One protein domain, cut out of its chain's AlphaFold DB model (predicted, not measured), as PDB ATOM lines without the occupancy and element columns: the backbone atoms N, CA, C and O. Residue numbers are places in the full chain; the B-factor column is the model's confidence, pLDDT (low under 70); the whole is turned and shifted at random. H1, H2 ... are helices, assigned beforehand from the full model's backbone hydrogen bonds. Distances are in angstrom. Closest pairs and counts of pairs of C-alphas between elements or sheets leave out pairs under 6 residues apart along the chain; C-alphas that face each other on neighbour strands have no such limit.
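This is residues 687 to 728 of the 939 residues of the protein "ATP-dependent DNA helicase II subunit 2" of Sporidiobolus salmonicolor (UniProt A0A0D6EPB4). After a lead-in of residues 687 to 693, one long helix, H1, makes most of one side; the chain then turns and folds back beside it as an extended link, which ends in a short helix, H2, near where H1 begins. Residues 707 to 712 stick out at the turn. The printed part has 42 residues, with H1 then H2 and no named strand; its class is all helix, though only 19 residues are in named elements. It is loose, with a radius of gyration of the C-alphas of 12.1 A, and elongated, spanning 36 by 18 by 11 A.

H1, residues 694 to 708, touches H2, residues 719 to 722, with residues 694 to 698 alone. Their closest C-alphas, those of Pro 694 and Leu 721, are 5.1 A apart. In H1 every O i to N i+4 pair is within hydrogen-bond range; H2 is too short for such a pair, and its one O i to N i+3 pair is within range.

H1 begins at C-alpha 694 (6.316, 35.374, -51.180) and is 20.9 A long. H2, 5.0 A long, ends at C-alpha 722 (1.727, 32.877, -46.798).

The C-alphas farthest apart, those of Asn 687 and Asp 711, are 37.2 A apart. The printed part has no cut, and the link from H1 to H2 is short, with 10 residues. Mean pLDDT of the printed part is 81.1; no printed residue is under 70.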
ATOM      1  N   ASN A 687      -6.570  34.340 -56.893       82.19
ATOM      2  CA  ASN A 687      -6.545  35.265 -58.021       82.19
ATOM      3  C   ASN A 687      -5.107  35.479 -58.493       82.19
ATOM      4  O   ASN A 687      -4.268  35.965 -57.733       82.19
ATOM      5  N   ILE A 688      -4.828  35.169 -59.764       81.69
ATOM      6  CA  ILE A 688      -3.489  35.327 -60.360       81.69
ATOM      7  C   ILE A 688      -3.040  36.790 -60.283       81.69
ATOM      8  O   ILE A 688      -1.908  37.059 -59.884       81.69
ATOM      9  N   GLU A 689      -3.937  37.725 -60.599       77.56
ATOM     10  CA  GLU A 689      -3.649  39.163 -60.593       77.56
ATOM     11  C   GLU A 689      -3.365  39.717 -59.197       77.56
ATOM     12  O   GLU A 689      -2.642  40.700 -59.086       77.56
ATOM     13  N   GLU A 690      -3.896  39.080 -58.148       73.94
ATOM     14  CA  GLU A 690      -3.697  39.472 -56.746       73.94
ATOM     15  C   GLU A 690      -2.580  38.677 -56.048       73.94
ATOM     16  O   GLU A 690      -2.205  38.965 -54.908       73.94
ATOM     17  N   SER A 691      -2.040  37.665 -56.728       81.31
ATOM     18  CA  SER A 691      -0.965  36.816 -56.229       81.31
ATOM     19  C   SER A 691       0.410  37.440 -56.466       81.31
ATOM     20  O   SER A 691       0.635  38.223 -57.387       81.31
ATOM     21  N   PHE A 692       1.366  37.092 -55.613       81.69
ATOM     22  CA  PHE A 692       2.726  37.615 -55.682       81.69
ATOM     23  C   PHE A 692       3.714  36.574 -55.154       81.69
ATOM     24  O   PHE A 692       3.337  35.659 -54.424       81.69
ATOM     25  N   SER A 693       4.997  36.720 -55.496       84.62
ATOM     26  CA  SER A 693       6.052  35.821 -55.013       84.62
ATOM     27  C   SER A 693       6.361  36.088 -53.532       84.62
ATOM     28  O   SER A 693       6.912  37.154 -53.220       84.62
ATOM     29  N   PRO A 694       6.080  35.149 -52.606       86.62
ATOM     30  CA  PRO A 694       6.316  35.374 -51.180       86.62
ATOM     31  C   PRO A 694       7.798  35.572 -50.870       86.62
ATOM     32  O   PRO A 694       8.144  36.416 -50.052       86.62
ATOM     33  N   ALA A 695       8.684  34.860 -51.572       85.81
ATOM     34  CA  ALA A 695      10.127  34.943 -51.363       85.81
ATOM     35  C   ALA A 695      10.676  36.350 -51.646       85.81
ATOM     36  O   ALA A 695      11.347  36.938 -50.800       85.81
ATOM     37  N   VAL A 696      10.349  36.927 -52.810       83.38
ATOM     38  CA  VAL A 696      10.847  38.256 -53.211       83.38
ATOM     39  C   VAL A 696      10.362  39.335 -52.242       83.38
ATOM     40  O   VAL A 696      11.138  40.200 -51.832       83.38
ATOM     41  N   HIS A 697       9.093  39.274 -51.840       80.62
ATOM     42  CA  HIS A 697       8.518  40.260 -50.931       80.62
ATOM     43  C   HIS A 697       8.963  40.073 -49.481       80.62
ATOM     44  O   HIS A 697       9.212  41.065 -48.797       80.62
ATOM     45  N   ASN A 698       9.163  38.835 -49.025       85.38
ATOM     46  CA  ASN A 698       9.696  38.584 -47.693       85.38
ATOM     47  C   ASN A 698      11.144  39.081 -47.560       85.38
ATOM     48  O   ASN A 698      11.489  39.678 -46.544       85.38
ATOM     49  N   ILE A 699      11.971  38.930 -48.604       84.12
ATOM     50  CA  ILE A 699      13.323  39.515 -48.644       84.12
ATOM     51  C   ILE A 699      13.250  41.041 -48.505       84.12
ATOM     52  O   ILE A 699      13.983  41.617 -47.708       84.12
ATOM     53  N   GLN A 700      12.342  41.707 -49.225       77.69
ATOM     54  CA  GLN A 700      12.163  43.161 -49.115       77.69
ATOM     55  C   GLN A 700      11.721  43.585 -47.708       77.69
ATOM     56  O   GLN A 700      12.295  44.522 -47.155       77.69
ATOM     57  N   ASN A 701      10.759  42.881 -47.109       78.62
ATOM     58  CA  ASN A 701      10.291  43.156 -45.748       78.62
ATOM     59  C   ASN A 701      11.402  42.934 -44.713       78.62
ATOM     60  O   ASN A 701      11.595  43.752 -43.817       78.62
ATOM     61  N   THR A 702      12.199  41.884 -44.894       82.19
ATOM     62  CA  THR A 702      13.356  41.567 -44.050       82.19
ATOM     63  C   THR A 702      14.447  42.632 -44.161       82.19
ATOM     64  O   THR A 702      14.994  43.062 -43.147       82.19
ATOM     65  N   LEU A 703      14.736  43.117 -45.374       78.75
ATOM     66  CA  LEU A 703      15.659  44.236 -45.593       78.75
ATOM     67  C   LEU A 703      15.147  45.515 -44.926       78.75
ATOM     68  O   LEU A 703      15.926  46.233 -44.299       78.75
ATOM     69  N   VAL A 704      13.840  45.786 -45.029       75.56
ATOM     70  CA  VAL A 704      13.219  46.955 -44.395       75.56
ATOM     71  C   VAL A 704      13.357  46.897 -42.878       75.56
ATOM     72  O   VAL A 704      13.762  47.876 -42.241       75.56
ATOM     73  N   PHE A 705      13.068  45.725 -42.316       78.19
ATOM     74  CA  PHE A 705      13.204  45.460 -40.898       78.19
ATOM     75  C   PHE A 705      14.654  45.619 -40.439       78.19
ATOM     76  O   PHE A 705      14.900  46.366 -39.500       78.19
ATOM     77  N   ARG A 706      15.617  44.996 -41.130       79.75
ATOM     78  CA  ARG A 706      17.042  45.038 -40.766       79.75
ATOM     79  C   ARG A 706      17.645  46.438 -40.881       79.75
ATOM     80  O   ARG A 706      18.514  46.795 -40.094       79.75
ATOM     81  N   MET A 707      17.193  47.253 -41.836       75.62
ATOM     82  CA  MET A 707      17.637  48.650 -41.937       75.62
ATOM     83  C   MET A 707      17.153  49.503 -40.766       75.62
ATOM     84  O   MET A 707      17.892  50.376 -40.313       75.62
ATOM     85  N   SER A 708      15.939  49.238 -40.284       72.12
ATOM     86  CA  SER A 708      15.340  49.958 -39.156       72.12
ATOM     87  C   SER A 708      15.807  49.409 -37.804       72.12
ATOM     88  O   SER A 708      15.925  50.163 -36.846       72.12
ATOM     89  N   ASN A 709      16.104  48.109 -37.742       76.50
ATOM     90  CA  ASN A 709      16.516  47.367 -36.553       76.50
ATOM     91  C   ASN A 709      17.732  46.474 -36.895       76.50
ATOM     92  O   ASN A 709      17.558  45.288 -37.186       76.50
ATOM     93  N   PRO A 710      18.963  47.022 -36.897       76.50
ATOM     94  CA  PRO A 710      20.163  46.288 -37.317       76.50
ATOM     95  C   PRO A 710      20.453  45.022 -36.500       76.50
ATOM     96  O   PRO A 710      20.798  43.987 -37.077       76.50
ATOM     97  N   ASP A 711      20.258  45.104 -35.183       80.00
ATOM     98  CA  ASP A 711      20.668  44.067 -34.225       80.00
ATOM     99  C   ASP A 711      19.515  43.149 -33.788       80.00
ATOM    100  O   ASP A 711      19.720  42.215 -33.018       80.00
ATOM    101  N   ALA A 712      18.290  43.402 -34.258       82.56
ATOM    102  CA  ALA A 712      17.129  42.605 -33.884       82.56
ATOM    103  C   ALA A 712      17.043  41.296 -34.688       82.56
ATOM    104  O   ALA A 712      17.458  41.219 -35.851       82.56
ATOM    105  N   GLU A 713      16.452  40.271 -34.072       84.81
ATOM    106  CA  GLU A 713      16.106  39.021 -34.750       84.81
ATOM    107  C   GLU A 713      15.095  39.268 -35.871       84.81
ATOM    108  O   GLU A 713      14.244  40.155 -35.783       84.81
ATOM    109  N   LEU A 714      15.201  38.485 -36.947       82.88
ATOM    110  CA  LEU A 714      14.321  38.646 -38.097       82.88
ATOM    111  C   LEU A 714      12.879  38.262 -37.729       82.88
ATOM    112  O   LEU A 714      12.673  37.208 -37.126       82.88
ATOM    113  N   PRO A 715      11.877  39.074 -38.110       81.38
ATOM    114  CA  PRO A 715      10.485  38.744 -37.863       81.38
ATOM    115  C   PRO A 715      10.044  37.562 -38.743       81.38
ATOM    116  O   PRO A 715      10.612  37.345 -39.820       81.38
ATOM    117  N   PRO A 716       9.003  36.816 -38.331       83.44
ATOM    118  CA  PRO A 716       8.386  35.812 -39.189       83.44
ATOM    119  C   PRO A 716       7.786  36.456 -40.449       83.44
ATOM    120  O   PRO A 716       7.444  37.642 -40.463       83.44
ATOM    121  N   ALA A 717       7.624  35.658 -41.509       82.56
ATOM    122  CA  ALA A 717       6.996  36.129 -42.739       82.56
ATOM    123  C   ALA A 717       5.554  36.606 -42.456       82.56
ATOM    124  O   ALA A 717       4.793  35.886 -41.801       82.56
ATOM    125  N   PRO A 718       5.144  37.791 -42.949       78.38
ATOM    126  CA  PRO A 718       3.771  38.259 -42.791       78.38
ATOM    127  C   PRO A 718       2.761  37.258 -43.361       78.38
ATOM    128  O   PRO A 718       2.939  36.769 -44.477       78.38
ATOM    129  N   LYS A 719       1.660  37.009 -42.638       75.44
ATOM    130  CA  LYS A 719       0.622  36.031 -43.031       75.44
ATOM    131  C   LYS A 719       0.007  36.303 -44.402       75.44
ATOM    132  O   LYS A 719      -0.374  35.376 -45.104       75.44
ATOM    133  N   VAL A 720      -0.060  37.572 -44.807       78.00
ATOM    134  CA  VAL A 720      -0.528  37.953 -46.147       78.00
ATOM    135  C   VAL A 720       0.328  37.272 -47.217       78.00
ATOM    136  O   VAL A 720      -0.216  36.820 -48.218       78.00
ATOM    137  N   LEU A 721       1.643  37.124 -46.985       80.81
ATOM    138  CA  LEU A 721       2.539  36.463 -47.930       80.81
ATOM    139  C   LEU A 721       2.344  34.948 -47.996       80.81
ATOM    140  O   LEU A 721       2.551  34.355 -49.050       80.81
ATOM    141  N   THR A 722       1.953  34.325 -46.886       83.50
ATOM    142  CA  THR A 722       1.727  32.877 -46.798       83.50
ATOM    143  C   THR A 722       0.270  32.485 -47.054       83.50
ATOM    144  O   THR A 722      -0.031  31.298 -47.072       83.50
ATOM    145  N   LYS A 723      -0.624  33.449 -47.331       82.00
ATOM    146  CA  LYS A 723      -2.068  33.235 -47.559       82.00
ATOM    147  C   LYS A 723      -2.373  32.094 -48.536       82.00
ATOM    148  O   LYS A 723      -3.326  31.361 -48.317       82.00
ATOM    149  N   TYR A 724      -1.598  31.981 -49.617       83.62
ATOM    150  CA  TYR A 724      -1.804  30.974 -50.666       83.62
ATOM    151  C   TYR A 724      -0.957  29.708 -50.499       83.62
ATOM    152  O   TYR A 724      -1.086  28.794 -51.306       83.62
ATOM    153  N   MET A 725      -0.089  29.652 -49.486       86.88
ATOM    154  CA  MET A 725       0.683  28.445 -49.166       86.88
ATOM    155  C   MET A 725      -0.147  27.451 -48.351       86.88
ATOM    156  O   MET A 725       0.052  26.246 -48.475       86.88
ATOM    157  N   ASP A 726      -1.103  27.961 -47.574       85.81
ATOM    158  CA  ASP A 726      -2.028  27.159 -46.780       85.81
ATOM    159  C   ASP A 726      -3.439  27.178 -47.403       85.81
ATOM    160  O   ASP A 726      -3.894  28.224 -47.884       85.81
ATOM    161  N   PRO A 727      -4.172  26.048 -47.404       86.00
ATOM    162  CA  PRO A 727      -5.551  26.017 -47.878       86.00
ATOM    163  C   PRO A 727      -6.496  26.802 -46.943       86.00
ATOM    164  O   PRO A 727      -6.249  26.890 -45.736       86.00
ATOM    165  N   PRO A 728      -7.626  27.334 -47.454       86.62
ATOM    166  CA  PRO A 728      -8.596  28.050 -46.628       86.62
ATOM    167  C   PRO A 728      -9.181  27.155 -45.532       86.62
ATOM    168  O   PRO A 728      -9.666  26.058 -45.807       86.62
TER     169      PRO A 728